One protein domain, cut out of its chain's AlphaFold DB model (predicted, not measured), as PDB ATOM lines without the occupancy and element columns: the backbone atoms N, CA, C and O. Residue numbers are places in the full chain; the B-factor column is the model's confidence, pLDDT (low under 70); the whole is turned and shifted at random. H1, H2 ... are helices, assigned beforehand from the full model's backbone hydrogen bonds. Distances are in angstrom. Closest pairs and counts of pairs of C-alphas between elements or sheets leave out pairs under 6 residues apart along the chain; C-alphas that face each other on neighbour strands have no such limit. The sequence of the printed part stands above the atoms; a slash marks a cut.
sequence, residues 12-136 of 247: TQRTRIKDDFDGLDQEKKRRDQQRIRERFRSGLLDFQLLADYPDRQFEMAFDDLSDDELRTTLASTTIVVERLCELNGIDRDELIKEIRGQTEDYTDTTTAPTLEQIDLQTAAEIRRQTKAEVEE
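This is residues 12 to 136 of the 247 residues of an uncharacterized protein of Halosimplex rubrum (UniProt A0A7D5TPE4). This is an open, elongated frame of helices, with the long helix H2 reaching toward one end and residues 126 to 136 of H6 sticking out at the other. Between these ends, H3, H4 and H5 follow one another as an angular path round a thinly filled middle, and residues 106 to 122 fold back from the end of H5 toward its beginning. The printed part has 125 residues with six named helices, H1 to H6 in order, and no named strand; its class is all helix. It is loose, with a radius of gyration of the C-alphas of 19.4 A and spans of 65 by 36 by 30 A.

H1, residues 12 to 18, is close to but not clearly touching H2, residues 26 to 50; their closest C-alphas, of Gln 13 and Ile 36, are 7.3 A apart, and their lines are about perpendicular at 83 degrees. H3, residues 55 to 62, is apart from H2. H4, residues 67 to 88, is only just apart from H3, at 8.1 A. H5, residues 92 to 105, is close to but not clearly touching H4, with the closest C-alphas, of Cys 85 and Arg 92, 7.4 A apart; they run opposite ways at a steep tilt of 65 degrees. H6, residues 123 to 136, is close to but not clearly touching H5: the closest C-alphas, of Asp 93 and Ala 123, are 6.8 A apart, and their lines are about perpendicular at 86 degrees. Every O i to N i+4 pair is within hydrogen-bond range in H1, H3, H4, H5 and H6, and 18 of 21 in H2.

H1 begins at C-alpha 12, (0.343, 39.942, 172.787). H2 is 36.3 A long, H4 31.5 A and H5 20.1 A. H6, 19.7 A long, ends at C-alpha 136, (6.561, 27.608, 117.087).

The two C-alphas farthest apart, of Asp 25 and Glu 136, are 66.1 A apart. The printed part has no cut. The link from H5 to H6 is long, with 17 residues. The pLDDT is under 70 at residues 107 to 111 and 135 to 136.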
ATOM      1  N   THR A  12       0.577  38.566 172.332       88.19
ATOM      2  CA  THR A  12       0.343  39.942 172.787       88.19
ATOM      3  C   THR A  12       0.887  40.980 171.808       88.19
ATOM      4  O   THR A  12       0.205  41.959 171.530       88.19
ATOM      5  N   GLN A  13       2.087  40.775 171.255       88.19
ATOM      6  CA  GLN A  13       2.665  41.696 170.270       88.19
ATOM      7  C   GLN A  13       1.845  41.734 168.976       88.19
ATOM      8  O   GLN A  13       1.608  42.813 168.444       88.19
ATOM      9  N   ARG A  14       1.346  40.584 168.504       90.19
ATOM     10  CA  ARG A  14       0.465  40.522 167.324       90.19
ATOM     11  C   ARG A  14      -0.847  41.276 167.539       90.19
ATOM     12  O   ARG A  14      -1.242  42.048 166.673       90.19
ATOM     13  N   THR A  15      -1.488  41.091 168.694       89.81
ATOM     14  CA  THR A  15      -2.696  41.845 169.061       89.81
ATOM     15  C   THR A  15      -2.415  43.347 169.108       89.81
ATOM     16  O   THR A  15      -3.129  44.113 168.478       89.81
ATOM     17  N   ARG A  16      -1.309  43.766 169.738       89.88
ATOM     18  CA  ARG A  16      -0.913  45.184 169.801       89.88
ATOM     19  C   ARG A  16      -0.718  45.817 168.423       89.88
ATOM     20  O   ARG A  16      -1.118  46.954 168.243       89.88
ATOM     21  N   ILE A  17      -0.137  45.105 167.456       90.50
ATOM     22  CA  ILE A  17      -0.010  45.612 166.077       90.50
ATOM     23  C   ILE A  17      -1.387  45.777 165.432       90.50
ATOM     24  O   ILE A  17      -1.639  46.786 164.781       90.50
ATOM     25  N   LYS A  18      -2.268  44.785 165.604       90.62
ATOM     26  CA  LYS A  18      -3.614  44.800 165.020       90.62
ATOM     27  C   LYS A  18      -4.456  45.960 165.550       90.62
ATOM     28  O   LYS A  18      -5.184  46.572 164.777       90.62
ATOM     29  N   ASP A  19      -4.308  46.267 166.832       92.94
ATOM     30  CA  ASP A  19      -5.074  47.302 167.523       92.94
ATOM     31  C   ASP A  19      -4.331  48.659 167.543       92.94
ATOM     32  O   ASP A  19      -4.622  49.507 168.374       92.94
ATOM     33  N   ASP A  20      -3.315  48.857 166.687       90.06
ATOM     34  CA  ASP A  20      -2.455  50.059 166.614       90.06
ATOM     35  C   ASP A  20      -1.924  50.567 167.976       90.06
ATOM     36  O   ASP A  20      -1.751  51.764 168.243       90.06
ATOM     37  N   PHE A  21      -1.592  49.624 168.857       91.69
ATOM     38  CA  PHE A  21      -1.094  49.884 170.206       91.69
ATOM     39  C   PHE A  21      -2.069  50.720 171.053       91.69
ATOM     40  O   PHE A  21      -1.623  51.469 171.927       91.69
ATOM     41  N   ASP A  22      -3.374  50.601 170.798       89.44
ATOM     42  CA  ASP A  22      -4.402  51.295 171.564       89.44
ATOM     43  C   ASP A  22      -4.311  50.965 173.067       89.44
ATOM     44  O   ASP A  22      -3.938  49.862 173.481       89.44
ATOM     45  N   GLY A  23      -4.582  51.968 173.902       84.19
ATOM     46  CA  GLY A  23      -4.492  51.865 175.360       84.19
ATOM     47  C   GLY A  23      -3.075  51.814 175.954       84.19
ATOM     48  O   GLY A  23      -2.939  51.641 177.169       84.19
ATOM     49  N   LEU A  24      -2.008  51.974 175.158       87.50
ATOM     50  CA  LEU A  24      -0.633  52.095 175.665       87.50
ATOM     51  C   LEU A  24      -0.194  53.557 175.813       87.50
ATOM     52  O   LEU A  24      -0.453  54.399 174.958       87.50
ATOM     53  N   ASP A  25       0.551  53.839 176.885       92.56
ATOM     54  CA  ASP A  25       1.265  55.110 177.014       92.56
ATOM     55  C   ASP A  25       2.354  55.248 175.929       92.56
ATOM     56  O   ASP A  25       2.857  54.255 175.394       92.56
ATOM     57  N   GLN A  26       2.720  56.489 175.591       90.38
ATOM     58  CA  GLN A  26       3.635  56.778 174.478       90.38
ATOM     59  C   GLN A  26       5.005  56.100 174.635       90.38
ATOM     60  O   GLN A  26       5.569  55.603 173.660       90.38
ATOM     61  N   GLU A  27       5.530  56.009 175.858       92.12
ATOM     62  CA  GLU A  27       6.846  55.410 176.099       92.12
ATOM     63  C   GLU A  27       6.817  53.877 176.004       92.12
ATOM     64  O   GLU A  27       7.752  53.257 175.493       92.12
ATOM     65  N   LYS A  28       5.742  53.223 176.454       89.50
ATOM     66  CA  LYS A  28       5.523  51.790 176.221       89.50
ATOM     67  C   LYS A  28       5.268  51.516 174.744       89.50
ATOM     68  O   LYS A  28       5.877  50.584 174.228       89.50
ATOM     69  N   LYS A  29       4.453  52.332 174.059       92.31
ATOM     70  CA  LYS A  29       4.200  52.212 172.613       92.31
ATOM     71  C   LYS A  29       5.516  52.273 171.836       92.31
ATOM     72  O   LYS A  29       5.807  51.353 171.076       92.31
ATOM     73  N   ARG A  30       6.367  53.269 172.101       91.62
ATOM     74  CA  ARG A  30       7.683  53.420 171.456       91.62
ATOM     75  C   ARG A  30       8.597  52.214 171.692       91.62
ATOM     76  O   ARG A  30       9.163  51.679 170.739       91.62
ATOM     77  N   ARG A  31       8.727  51.759 172.945       91.50
ATOM     78  CA  ARG A  31       9.579  50.605 173.294       91.50
ATOM     79  C   ARG A  31       9.098  49.309 172.651       91.50
ATOM     80  O   ARG A  31       9.915  48.539 172.146       91.50
ATOM     81  N   ASP A  32       7.792  49.066 172.651       90.69
ATOM     82  CA  ASP A  32       7.219  47.874 172.030       90.69
ATOM     83  C   ASP A  32       7.356  47.903 170.511       90.69
ATOM     84  O   ASP A  32       7.760  46.900 169.925       90.69
ATOM     85  N   GLN A  33       7.088  49.045 169.874       91.75
ATOM     86  CA  GLN A  33       7.303  49.219 168.439       91.75
ATOM     87  C   GLN A  33       8.760  48.951 168.059       91.75
ATOM     88  O   GLN A  33       9.007  48.232 167.094       91.75
ATOM     89  N   GLN A  34       9.722  49.476 168.826       92.75
ATOM     90  CA  GLN A  34      11.144  49.234 168.581       92.75
ATOM     91  C   GLN A  34      11.483  47.741 168.670       92.75
ATOM     92  O   GLN A  34      12.055  47.193 167.733       92.75
ATOM     93  N   ARG A  35      11.049  47.060 169.738       90.88
ATOM     94  CA  ARG A  35      11.279  45.614 169.915       90.88
ATOM     95  C   ARG A  35      10.632  44.771 168.820       90.88
ATOM     96  O   ARG A  35      11.217  43.791 168.375       90.88
ATOM     97  N   ILE A  36       9.418  45.121 168.404       91.50
ATOM     98  CA  ILE A  36       8.706  44.421 167.328       91.50
ATOM     99  C   ILE A  36       9.446  44.600 166.001       91.50
ATOM    100  O   ILE A  36       9.666  43.616 165.301       91.50
ATOM    101  N   ARG A  37       9.869  45.828 165.672       91.38
ATOM    102  CA  ARG A  37      10.645  46.119 164.456       91.38
ATOM    103  C   ARG A  37      11.961  45.352 164.430       91.38
ATOM    104  O   ARG A  37      12.306  44.780 163.405       91.38
ATOM    105  N   GLU A  38      12.666  45.314 165.554       90.81
ATOM    106  CA  GLU A  38      13.939  44.604 165.681       90.81
ATOM    107  C   GLU A  38      13.773  43.093 165.485       90.81
ATOM    108  O   GLU A  38      14.546  42.485 164.749       90.81
ATOM    109  N   ARG A  39      12.710  42.497 166.043       90.81
ATOM    110  CA  ARG A  39      12.378  41.083 165.811       90.81
ATOM    111  C   ARG A  39      12.034  40.799 164.356       90.81
ATOM    112  O   ARG A  39      12.573  39.852 163.803       90.81
ATOM    113  N   PHE A  40      11.187  41.620 163.731       88.62
ATOM    114  CA  PHE A  40      10.872  41.468 162.307       88.62
ATOM    115  C   PHE A  40      12.116  41.554 161.431       88.62
ATOM    116  O   PHE A  40      12.301  40.714 160.558       88.62
ATOM    117  N   ARG A  41      12.975  42.546 161.681       88.44
ATOM    118  CA  ARG A  41      14.216  42.721 160.929       88.44
ATOM    119  C   ARG A  41      15.149  41.529 161.108       88.44
ATOM    120  O   ARG A  41      15.673  41.046 160.118       88.44
ATOM    121  N   SER A  42      15.327  41.060 162.342       88.50
ATOM    122  CA  SER A  42      16.192  39.910 162.629       88.50
ATOM    123  C   SER A  42      15.673  38.659 161.922       88.50
ATOM    124  O   SER A  42      16.409  38.056 161.160       88.50
ATOM    125  N   GLY A  43      14.376  38.356 162.046       87.81
ATOM    126  CA  GLY A  43      13.795  37.191 161.376       87.81
ATOM    127  C   GLY A  43      13.812  37.271 159.846       87.81
ATOM    128  O   GLY A  43      13.895  36.239 159.196       87.81
ATOM    129  N   LEU A  44      13.749  38.472 159.253       87.56
ATOM    130  CA  LEU A  44      13.919  38.633 157.803       87.56
ATOM    131  C   LEU A  44      15.371  38.364 157.381       87.56
ATOM    132  O   LEU A  44      15.605  37.708 156.373       87.56
ATOM    133  N   LEU A  45      16.338  38.878 158.147       88.06
ATOM    134  CA  LEU A  45      17.764  38.707 157.862       88.06
ATOM    135  C   LEU A  45      18.245  37.276 158.134       88.06
ATOM    136  O   LEU A  45      19.168  36.827 157.465       88.06
ATOM    137  N   ASP A  46      17.590  36.534 159.027       88.00
ATOM    138  CA  ASP A  46      17.893  35.118 159.259       88.00
ATOM    139  C   ASP A  46      17.719  34.279 157.979       88.00
ATOM    140  O   ASP A  46      18.471  33.331 157.771       88.00
ATOM    141  N   PHE A  47      16.808  34.646 157.065       86.88
ATOM    142  CA  PHE A  47      16.669  33.947 155.779       86.88
ATOM    143  C   PHE A  47      17.918  34.044 154.897       86.88
ATOM    144  O   PHE A  47      18.162  33.127 154.120       86.88
ATOM    145  N   GLN A  48      18.732  35.098 155.038       83.44
ATOM    146  CA  GLN A  48      20.016  35.187 154.331       83.44
ATOM    147  C   GLN A  48      20.982  34.100 154.807       83.44
ATOM    148  O   GLN A  48      21.733  33.554 154.012       83.44
ATOM    149  N   LEU A  49      20.939  33.758 156.097       81.62
ATOM    150  CA  LEU A  49      21.768  32.697 156.671       81.62
ATOM    151  C   LEU A  49      21.244  31.306 156.306       81.62
ATOM    152  O   LEU A  49      22.026  30.371 156.176       81.62
ATOM    153  N   LEU A  50      19.924  31.170 156.162       85.56
ATOM    154  CA  LEU A  50      19.286  29.910 155.786       85.56
ATOM    155  C   LEU A  50      19.430  29.597 154.293       85.56
ATOM    156  O   LEU A  50      19.353  28.433 153.931       85.56
ATOM    157  N   ALA A  51      19.629  30.595 153.429       83.75
ATOM    158  CA  ALA A  51      19.683  30.396 151.978       83.75
ATOM    159  C   ALA A  51      20.753  29.379 151.530       83.75
ATOM    160  O   ALA A  51      20.535  28.678 150.550       83.75
ATOM    161  N   ASP A  52      21.853  29.266 152.279       79.62
ATOM    162  CA  ASP A  52      22.985  28.363 152.006       79.62
ATOM    163  C   ASP A  52      22.957  27.083 152.868       79.62
ATOM    164  O   ASP A  52      23.955  26.380 153.036       79.62
ATOM    165  N   TYR A  53      21.828  26.785 153.521       85.69
ATOM    166  CA  TYR A  53      21.738  25.571 154.331       85.69
ATOM    167  C   TYR A  53      21.705  24.313 153.454       85.69
ATOM    168  O   TYR A  53      21.022  24.294 152.432       85.69
ATOM    169  N   PRO A  54      22.354  23.215 153.894       86.44
ATOM    170  CA  PRO A  54      22.265  21.934 153.208       86.44
ATOM    171  C   PRO A  54      20.818  21.461 153.055       86.44
ATOM    172  O   PRO A  54      20.067  21.481 154.035       86.44
ATOM    173  N   ASP A  55      20.469  20.894 151.899       86.31
ATOM    174  CA  ASP A  55      19.114  20.382 151.627       86.31
ATOM    175  C   ASP A  55      18.653  19.393 152.705       86.31
ATOM    176  O   ASP A  55      17.545  19.480 153.233       86.31
ATOM    177  N   ARG A  56      19.561  18.511 153.141       86.25
ATOM    178  CA  ARG A  56      19.300  17.537 154.209       86.25
ATOM    179  C   ARG A  56      18.872  18.195 155.527       86.25
ATOM    180  O   ARG A  56      18.107  17.604 156.285       86.25
ATOM    181  N   GLN A  57      19.392  19.381 155.850       88.81
ATOM    182  CA  GLN A  57      19.002  20.099 157.068       88.81
ATOM    183  C   GLN A  57      17.598  20.689 156.932       88.81
ATOM    184  O   GLN A  57      16.847  20.662 157.904       88.81
ATOM    185  N   PHE A  58      17.220  21.153 155.737       86.94
ATOM    186  CA  PHE A  58      15.846  21.565 155.464       86.94
ATOM    187  C   PHE A  58      14.872  20.390 155.531       86.94
ATOM    188  O   PHE A  58      13.853  20.505 156.204       86.94
ATOM    189  N   GLU A  59      15.206  19.246 154.930       86.81
ATOM    190  CA  GLU A  59      14.389  18.028 155.023       86.81
ATOM    191  C   GLU A  59      14.125  17.646 156.484       86.81
ATOM    192  O   GLU A  59      12.977  17.483 156.886       86.81
ATOM    193  N   MET A  60      15.172  17.601 157.315       88.12
ATOM    194  CA  MET A  60      15.026  17.297 158.743       88.12
ATOM    195  C   MET A  60      14.238  18.369 159.510       88.12
ATOM    196  O   MET A  60      13.517  18.039 160.448       88.12
ATOM    197  N   ALA A  61      14.370  19.648 159.147       86.25
ATOM    198  CA  ALA A  61      13.655  20.740 159.809       86.25
ATOM    199  C   ALA A  61      12.144  20.732 159.520       86.25
ATOM    200  O   ALA A  61      11.370  21.260 160.322       86.25
ATOM    201  N   PHE A  62      11.732  20.144 158.395       86.62
ATOM    202  CA  PHE A  62      10.336  20.066 157.963       86.62
ATOM    203  C   PHE A  62       9.729  18.659 158.052       86.62
ATOM    204  O   PHE A  62       8.561  18.511 157.711       86.62
ATOM    205  N   ASP A  63      10.461  17.660 158.557       87.62
ATOM    206  CA  ASP A  63      10.022  16.252 158.641       87.62
ATOM    207  C   ASP A  63       8.700  16.076 159.420       87.62
ATOM    208  O   ASP A  63       7.871  15.222 159.109       87.62
ATOM    209  N   ASP A  64       8.458  16.949 160.404       87.81
ATOM    210  CA  ASP A  64       7.240  16.958 161.221       87.81
ATOM    211  C   ASP A  64       6.080  17.786 160.621       87.81
ATOM    212  O   ASP A  64       4.982  17.798 161.190       87.81
ATOM    213  N   LEU A  65       6.289  18.515 159.515       87.62
ATOM    214  CA  LEU A  65       5.245  19.305 158.851       87.62
ATOM    215  C   LEU A  65       4.558  18.493 157.754       87.62
ATOM    216  O   LEU A  65       5.202  17.882 156.908       87.62
ATOM    217  N   SER A  66       3.229  18.573 157.692       90.00
ATOM    218  CA  SER A  66       2.507  18.031 156.540       90.00
ATOM    219  C   SER A  66       2.713  18.884 155.282       90.00
ATOM    220  O   SER A  66       2.844  20.109 155.358       90.00
ATOM    221  N   ASP A  67       2.637  18.255 154.107       89.94
ATOM    222  CA  ASP A  67       2.700  18.941 152.806       89.94
ATOM    223  C   ASP A  67       1.718  20.121 152.705       89.94
ATOM    224  O   ASP A  67       2.032  21.164 152.129       89.94
ATOM    225  N   ASP A  68       0.511  19.970 153.253       91.44
ATOM    226  CA  ASP A  68      -0.528  20.998 153.191       91.44
ATOM    227  C   ASP A  68      -0.219  22.187 154.113       91.44
ATOM    228  O   ASP A  68      -0.454  23.345 153.742       91.44
ATOM    229  N   GLU A  69       0.358  21.932 155.289       88.75
ATOM    230  CA  GLU A  69       0.854  22.984 156.182       88.75
ATOM    231  C   GLU A  69       2.044  23.719 155.564       88.75
ATOM    232  O   GLU A  69       2.090  24.954 155.607       88.75
ATOM    233  N   LEU A  70       2.964  22.986 154.929       89.00
ATOM    234  CA  LEU A  70       4.103  23.566 154.225       89.00
ATOM    235  C   LEU A  70       3.633  24.463 153.073       89.00
ATOM    236  O   LEU A  70       4.004  25.635 153.021       89.00
ATOM    237  N   ARG A  71       2.734  23.978 152.204       90.00
ATOM    238  CA  ARG A  71       2.153  24.774 151.104       90.00
ATOM    239  C   ARG A  71       1.461  26.039 151.603       90.00
ATOM    240  O   ARG A  71       1.655  27.114 151.037       90.00
ATOM    241  N   THR A  72       0.665  25.926 152.665       90.81
ATOM    242  CA  THR A  72      -0.051  27.070 153.251       90.81
ATOM    243  C   THR A  72       0.920  28.105 153.821       90.81
ATOM    244  O   THR A  72       0.722  29.316 153.660       90.81
ATOM    245  N   THR A  73       1.990  27.636 154.463       89.56
ATOM    246  CA  THR A  73       3.036  28.491 155.028       89.56
ATOM    247  C   THR A  73       3.816  29.194 153.924       89.56
ATOM    248  O   THR A  73       3.953  30.414 153.977       89.56
ATOM    249  N   LEU A  74       4.236  28.471 152.881       90.38
ATOM    250  CA  LEU A  74       4.931  29.042 151.726       90.38
ATOM    251  C   LEU A  74       4.080  30.101 151.021       90.38
ATOM    252  O   LEU A  74       4.563  31.206 150.798       90.38
ATOM    253  N   ALA A  75       2.793  29.833 150.773       89.62
ATOM    254  CA  ALA A  75       1.885  30.821 150.189       89.62
ATOM    255  C   ALA A  75       1.775  32.094 151.051       89.62
ATOM    256  O   ALA A  75       1.783  33.212 150.532       89.62
ATOM    257  N   SER A  76       1.707  31.935 152.376       91.56
ATOM    258  CA  SER A  76       1.672  33.064 153.311       91.56
ATOM    259  C   SER A  76       2.979  33.863 153.297       91.56
ATOM    260  O   SER A  76       2.936  35.094 153.309       91.56
ATOM    261  N   THR A  77       4.128  33.188 153.227       90.69
ATOM    262  CA  THR A  77       5.448  33.820 153.098       90.69
ATOM    263  C   THR A  77       5.561  34.589 151.787       90.69
ATOM    264  O   THR A  77       5.954  35.754 151.811       90.69
ATOM    265  N   THR A  78       5.126  34.010 150.663       89.94
ATOM    266  CA  THR A  78       5.099  34.692 149.361       89.94
ATOM    267  C   THR A  78       4.276  35.976 149.424       89.94
ATOM    268  O   THR A  78       4.745  37.021 148.987       89.94
ATOM    269  N   ILE A  79       3.087  35.949 150.040       91.31
ATOM    270  CA  ILE A  79       2.271  37.162 150.220       91.31
ATOM    271  C   ILE A  79       3.039  38.237 151.001       91.31
ATOM    272  O   ILE A  79       2.942  39.420 150.676       91.31
ATOM    273  N   VAL A  80       3.787  37.861 152.043       90.69
ATOM    274  CA  VAL A  80       4.589  38.821 152.817       90.69
ATOM    275  C   VAL A  80       5.713  39.412 151.969       90.69
ATOM    276  O   VAL A  80       5.883  40.629 151.999       90.69
ATOM    277  N   VAL A  81       6.434  38.593 151.200       91.50
ATOM    278  CA  VAL A  81       7.508  39.053 150.303       91.50
ATOM    279  C   VAL A  81       6.966  40.043 149.275       91.50
ATOM    280  O   VAL A  81       7.480  41.155 149.183       91.50
ATOM    281  N   GLU A  82       5.880  39.701 148.582       91.06
ATOM    282  CA  GLU A  82       5.267  40.575 147.572       91.06
ATOM    283  C   GLU A  82       4.781  41.893 148.196       91.06
ATOM    284  O   GLU A  82       5.043  42.977 147.680       91.06
ATOM    285  N   ARG A  83       4.162  41.844 149.386       93.06
ATOM    286  CA  ARG A  83       3.773  43.065 150.110       93.06
ATOM    287  C   ARG A  83       4.969  43.932 150.494       93.06
ATOM    288  O   ARG A  83       4.834  45.152 150.494       93.06
ATOM    289  N   LEU A  84       6.100  43.337 150.874       91.25
ATOM    290  CA  LEU A  84       7.317  44.086 151.189       91.25
ATOM    291  C   LEU A  84       7.926  44.716 149.937       91.25
ATOM    292  O   LEU A  84       8.388  45.851 150.025       91.25
ATOM    293  N   CYS A  85       7.884  44.029 148.795       91.19
ATOM    294  CA  CYS A  85       8.342  44.587 147.525       91.19
ATOM    295  C   CYS A  85       7.514  45.818 147.150       91.19
ATOM    296  O   CYS A  85       8.072  46.901 146.996       91.19
ATOM    297  N   GLU A  86       6.185  45.691 147.155       92.50
ATOM    298  CA  GLU A  86       5.258  46.792 146.859       92.50
ATOM    299  C   GLU A  86       5.409  47.970 147.831       92.50
ATOM    300  O   GLU A  86       5.457  49.129 147.424       92.50
ATOM    301  N   LEU A  87       5.536  47.698 149.136       93.00
ATOM    302  CA  LEU A  87       5.701  48.750 150.145       93.00
ATOM    303  C   LEU A  87       7.016  49.527 150.004       93.00
ATOM    304  O   LEU A  87       7.065  50.688 150.410       93.00
ATOM    305  N   ASN A  88       8.070  48.899 149.480       91.56
ATOM    306  CA  ASN A  88       9.389  49.516 149.327       91.56
ATOM    307  C   ASN A  88       9.704  49.911 147.875       91.56
ATOM    308  O   ASN A  88      10.792  50.424 147.623       91.56
ATOM    309  N   GLY A  89       8.775  49.702 146.935       91.31
ATOM    310  CA  GLY A  89       8.979  49.989 145.514       91.31
ATOM    311  C   GLY A  89      10.082  49.145 144.870       91.31
ATOM    312  O   GLY A  89      10.768  49.636 143.979       91.31
ATOM    313  N   ILE A  90      10.287  47.914 145.346       93.25
ATOM    314  CA  ILE A  90      11.267  46.980 144.780       93.25
ATOM    315  C   ILE A  90      10.633  46.313 143.561       93.25
ATOM    316  O   ILE A  90       9.586  45.676 143.678       93.25
ATOM    317  N   ASP A  91      11.273  46.450 142.401       90.62
ATOM    318  CA  ASP A  91      10.814  45.812 141.174       90.62
ATOM    319  C   ASP A  91      11.066  44.295 141.213       90.62
ATOM    320  O   ASP A  91      12.123  43.815 141.631       90.62
ATOM    321  N   ARG A  92      10.073  43.518 140.767       87.12
ATOM    322  CA  ARG A  92      10.129  42.051 140.803       87.12
ATOM    323  C   ARG A  92      11.194  41.483 139.866       87.12
ATOM    324  O   ARG A  92      11.830  40.491 140.213       87.12
ATOM    325  N   ASP A  93      11.398  42.087 138.697       89.69
ATOM    326  CA  ASP A  93      12.430  41.648 137.760       89.69
ATOM    327  C   ASP A  93      13.831  42.011 138.284       89.69
ATOM    328  O   ASP A  93      14.778  41.254 138.064       89.69
ATOM    329  N   GLU A  94      13.979  43.127 139.008       90.31
ATOM    330  CA  GLU A  94      15.219  43.458 139.730       90.31
ATOM    331  C   GLU A  94      15.507  42.468 140.864       90.31
ATOM    332  O   GLU A  94      16.621  41.952 140.948       90.31
ATOM    333  N   LEU A  95      14.503  42.125 141.677       90.19
ATOM    334  CA  LEU A  95      14.650  41.131 142.743       90.19
ATOM    335  C   LEU A  95      15.059  39.756 142.192       90.19
ATOM    336  O   LEU A  95      15.932  39.107 142.756       90.19
ATOM    337  N   ILE A  96      14.469  39.315 141.077       90.38
ATOM    338  CA  ILE A  96      14.839  38.041 140.438       90.38
ATOM    339  C   ILE A  96      16.302  38.051 139.977       90.38
ATOM    340  O   ILE A  96      16.988  37.041 140.119       90.38
ATOM    341  N   LYS A  97      16.802  39.177 139.447       88.19
ATOM    342  CA  LYS A  97      18.220  39.308 139.071       88.19
ATOM    343  C   LYS A  97      19.139  39.220 140.285       88.19
ATOM    344  O   LYS A  97      20.143  38.524 140.212       88.19
ATOM    345  N   GLU A  98      18.778  39.887 141.378       88.94
ATOM    346  CA  GLU A  98      19.527  39.832 142.637       88.94
ATOM    347  C   GLU A  98      19.570  38.400 143.190       88.94
ATOM    348  O   GLU A  98      20.640  37.912 143.539       88.94
ATOM    349  N   ILE A  99      18.432  37.694 143.200       88.81
ATOM    350  CA  ILE A  99      18.375  36.300 143.660       88.81
ATOM    351  C   ILE A  99      19.283  35.415 142.808       88.81
ATOM    352  O   ILE A  99      20.052  34.645 143.366       88.81
ATOM    353  N   ARG A 100      19.243  35.542 141.474       85.56
ATOM    354  CA  ARG A 100      20.124  34.763 140.589       85.56
ATOM    355  C   ARG A 100      21.603  35.033 140.865       85.56
ATOM    356  O   ARG A 100      22.364  34.079 140.951       85.56
ATOM    357  N   GLY A 101      21.985  36.299 141.049       84.69
ATOM    358  CA  GLY A 101      23.355  36.653 141.424       84.69
ATOM    359  C   GLY A 101      23.781  35.992 142.736       84.69
ATOM    360  O   GLY A 101      24.858  35.418 142.815       84.69
ATOM    361  N   GLN A 102      22.897  35.977 143.738       82.56
ATOM    362  CA  GLN A 102      23.166  35.292 145.002       82.56
ATOM    363  C   GLN A 102      23.245  33.769 144.838       82.56
ATOM    364  O   GLN A 102      24.139  33.149 145.402       82.56
ATOM    365  N   THR A 103      22.362  33.153 144.046       80.50
ATOM    366  CA  THR A 103      22.412  31.712 143.747       80.50
ATOM    367  C   THR A 103      23.720  31.309 143.062       80.50
ATOM    368  O   THR A 103      24.255  30.252 143.379       80.50
ATOM    369  N   GLU A 104      24.260  32.141 142.169       77.50
ATOM    370  CA  GLU A 104      25.571  31.909 141.542       77.50
ATOM    371  C   GLU A 104      26.729  31.983 142.559       77.50
ATOM    372  O   GLU A 104      27.692  31.217 142.462       77.50
ATOM    373  N   ASP A 105      26.620  32.860 143.562       75.69
ATOM    374  CA  ASP A 105      27.612  33.013 144.634       75.69
ATOM    375  C   ASP A 105      27.583  31.858 145.658       75.69
ATOM    376  O   ASP A 105      28.613  31.550 146.266       75.69
ATOM    377  N   TYR A 106      26.450  31.166 145.831       70.75
ATOM    378  CA  TYR A 106      26.337  29.960 146.668       70.75
ATOM    379  C   TYR A 106      26.915  28.734 145.932       70.75
ATOM    380  O   TYR A 106      26.207  27.870 145.423       70.75
ATOM    381  N   THR A 107      28.246  28.677 145.812       55.66
ATOM    382  CA  THR A 107      28.953  27.753 144.902       55.66
ATOM    383  C   THR A 107      29.146  26.318 145.432       55.66
ATOM    384  O   THR A 107      29.696  25.487 144.708       55.66
ATOM    385  N   ASP A 108      28.732  25.974 146.663       64.69
ATOM    386  CA  ASP A 108      28.823  24.583 147.156       64.69
ATOM    387  C   ASP A 108      27.593  23.749 146.762       64.69
ATOM    388  O   ASP A 108      26.782  23.304 147.579       64.69
ATOM    389  N   THR A 109      27.484  23.496 145.461       59.72
ATOM    390  CA  THR A 109      26.391  22.732 144.844       59.72
ATOM    391  C   THR A 109      26.381  21.252 145.242       59.72
ATOM    392  O   THR A 109      25.416  20.533 144.984       59.72
ATOM    393  N   THR A 110      27.412  20.788 145.959       63.22
ATOM    394  CA  THR A 110      27.462  19.454 146.574       63.22
ATOM    395  C   THR A 110      26.423  19.294 147.684       63.22
ATOM    396  O   THR A 110      25.933  18.189 147.930       63.22
ATOM    397  N   THR A 111      26.125  20.386 148.386       65.69
ATOM    398  CA  THR A 111      25.454  20.347 149.688       65.69
ATOM    399  C   THR A 111      24.017  20.887 149.626       65.69
ATOM    400  O   THR A 111      23.170  20.449 150.412       65.69
ATOM    401  N   ALA A 112      23.721  21.752 148.651       76.56
ATOM    402  CA  ALA A 112      22.394  22.315 148.383       76.56
ATOM    403  C   ALA A 112      22.005  22.228 146.883       76.56
ATOM    404  O   ALA A 112      21.853  23.254 146.213       76.56
ATOM    405  N   PRO A 113      21.856  21.014 146.310       75.75
ATOM    406  CA  PRO A 113      21.507  20.835 144.896       75.75
ATOM    407  C   PRO A 113      20.144  21.425 144.499       75.75
ATOM    408  O   PRO A 113      19.899  21.632 143.308       75.75
ATOM    409  N   THR A 114      19.241  21.709 145.445       79.94
ATOM    410  CA  THR A 114      17.984  22.413 145.137       79.94
ATOM    411  C   THR A 114      18.197  23.839 144.625       79.94
ATOM    412  O   THR A 114      17.366  24.305 143.845       79.94
ATOM    413  N   LEU A 115      19.304  24.509 144.976       79.25
ATOM    414  CA  LEU A 115      19.609  25.871 144.518       79.25
ATOM    415  C   LEU A 115      19.779  25.950 142.993       79.25
ATOM    416  O   LEU A 115      19.282  26.886 142.371       79.25
ATOM    417  N   GLU A 116      20.385  24.932 142.370       73.75
ATOM    418  CA  GLU A 116      20.528  24.843 140.907       73.75
ATOM    419  C   GLU A 116      19.189  24.599 140.186       73.75
ATOM    420  O   GLU A 116      19.067  24.839 138.985       73.75
ATOM    421  N   GLN A 117      18.173  24.112 140.904       78.00
ATOM    422  CA  GLN A 117      16.859  23.784 140.344       78.00
ATOM    423  C   GLN A 117      15.871  24.955 140.407       78.00
ATOM    424  O   GLN A 117      14.760  24.844 139.881       78.00
ATOM    425  N   ILE A 118      16.238  26.068 141.049       79.50
ATOM    426  CA  ILE A 118      15.354  27.227 141.182       79.50
ATOM    427  C   ILE A 118      15.267  27.964 139.837       79.50
ATOM    428  O   ILE A 118      16.062  28.852 139.532       79.50
ATOM    429  N   ASP A 119      14.242  27.643 139.045       77.69
ATOM    430  CA  ASP A 119      13.903  28.391 137.830       77.69
ATOM    431  C   ASP A 119      13.039  29.615 138.173       77.69
ATOM    432  O   ASP A 119      11.805  29.573 138.181       77.69
ATOM    433  N   LEU A 120      13.694  30.731 138.499       81.19
ATOM    434  CA  LEU A 120      13.032  32.033 138.576       81.19
ATOM    435  C   LEU A 120      13.051  32.672 137.200       81.19
ATOM    436  O   LEU A 120      14.126  32.821 136.637       81.19
ATOM    437  N   GLN A 121      11.904  33.129 136.696       81.44
ATOM    438  CA  GLN A 121      11.810  33.812 135.403       81.44
ATOM    439  C   GLN A 121      11.249  35.226 135.550       81.44
ATOM    440  O   GLN A 121      10.224  35.448 136.203       81.44
ATOM    441  N   THR A 122      11.906  36.180 134.895       82.31
ATOM    442  CA  THR A 122      11.424  37.563 134.779       82.31
ATOM    443  C   THR A 122      10.208  37.649 133.859       82.31
ATOM    444  O   THR A 122       9.997  36.807 132.978       82.31
ATOM    445  N   ALA A 123       9.410  38.710 133.994       79.44
ATOM    446  CA  ALA A 123       8.261  38.927 133.115       79.44
ATOM    447  C   ALA A 123       8.679  39.045 131.636       79.44
ATOM    448  O   ALA A 123       7.952  38.610 130.738       79.44
ATOM    449  N   ALA A 124       9.856  39.620 131.374       76.94
ATOM    450  CA  ALA A 124      10.424  39.727 130.034       76.94
ATOM    451  C   ALA A 124      10.771  38.355 129.428       76.94
ATOM    452  O   ALA A 124      10.503  38.121 128.247       76.94
ATOM    453  N   GLU A 125      11.329  37.443 130.223       78.50
ATOM    454  CA  GLU A 125      11.669  36.085 129.786       78.50
ATOM    455  C   GLU A 125      10.422  35.248 129.532       78.50
ATOM    456  O   GLU A 125      10.336  34.638 128.469       78.50
ATOM    457  N   ILE A 126       9.422  35.314 130.419       82.81
ATOM    458  CA  ILE A 126       8.126  34.656 130.205       82.81
ATOM    459  C   ILE A 126       7.517  35.147 128.891       82.81
ATOM    460  O   ILE A 126       7.157  34.344 128.036       82.81
ATOM    461  N   ARG A 127       7.474  36.466 128.655       80.69
ATOM    462  CA  ARG A 127       6.961  37.017 127.387       80.69
ATOM    463  C   ARG A 127       7.746  36.522 126.177       80.69
ATOM    464  O   ARG A 127       7.146  36.265 125.137       80.69
ATOM    465  N   ARG A 128       9.072  36.411 126.284       83.31
ATOM    466  CA  ARG A 128       9.923  35.925 125.194       83.31
ATOM    467  C   ARG A 128       9.683  34.444 124.916       83.31
ATOM    468  O   ARG A 128       9.547  34.089 123.750       83.31
ATOM    469  N   GLN A 129       9.604  33.614 125.953       82.69
ATOM    470  CA  GLN A 129       9.313  32.187 125.835       82.69
ATOM    471  C   GLN A 129       7.907  31.961 125.292       82.69
ATOM    472  O   GLN A 129       7.760  31.258 124.305       82.69
ATOM    473  N   THR A 130       6.891  32.641 125.831       81.38
ATOM    474  CA  THR A 130       5.524  32.573 125.299       81.38
ATOM    475  C   THR A 130       5.477  33.032 123.848       81.38
ATOM    476  O   THR A 130       4.799  32.412 123.041       81.38
ATOM    477  N   LYS A 131       6.206  34.092 123.474       78.00
ATOM    478  CA  LYS A 131       6.273  34.518 122.073       78.00
ATOM    479  C   LYS A 131       6.909  33.443 121.193       78.00
ATOM    480  O   LYS A 131       6.363  33.176 120.134       78.00
ATOM    481  N   ALA A 132       8.016  32.842 121.623       76.31
ATOM    482  CA  ALA A 132       8.690  31.783 120.877       76.31
ATOM    483  C   ALA A 132       7.827  30.516 120.768       76.31
ATOM    484  O   ALA A 132       7.706  29.963 119.687       76.31
ATOM    485  N   GLU A 133       7.163  30.107 121.849       75.25
ATOM    486  CA  GLU A 133       6.265  28.950 121.874       75.25
ATOM    487  C   GLU A 133       5.015  29.190 121.020       75.25
ATOM    488  O   GLU A 133       4.577  28.304 120.293       75.25
ATOM    489  N   VAL A 134       4.453  30.403 121.048       76.44
ATOM    490  CA  VAL A 134       3.372  30.803 120.139       76.44
ATOM    491  C   VAL A 134       3.884  30.835 118.699       76.44
ATOM    492  O   VAL A 134       3.199  30.358 117.811       76.44
ATOM    493  N   GLU A 135       5.080  31.344 118.434       69.31
ATOM    494  CA  GLU A 135       5.654  31.372 117.084       69.31
ATOM    495  C   GLU A 135       5.980  29.965 116.552       69.31
ATOM    496  O   GLU A 135       5.844  29.729 115.357       69.31
ATOM    497  N   GLU A 136       6.323  29.016 117.425       63.78
ATOM    498  CA  GLU A 136       6.561  27.608 117.087       63.78
ATOM    499  C   GLU A 136       5.248  26.825 116.908       63.78
ATOM    500  O   GLU A 136       5.073  26.098 115.929       63.78
TER     501      GLU A 136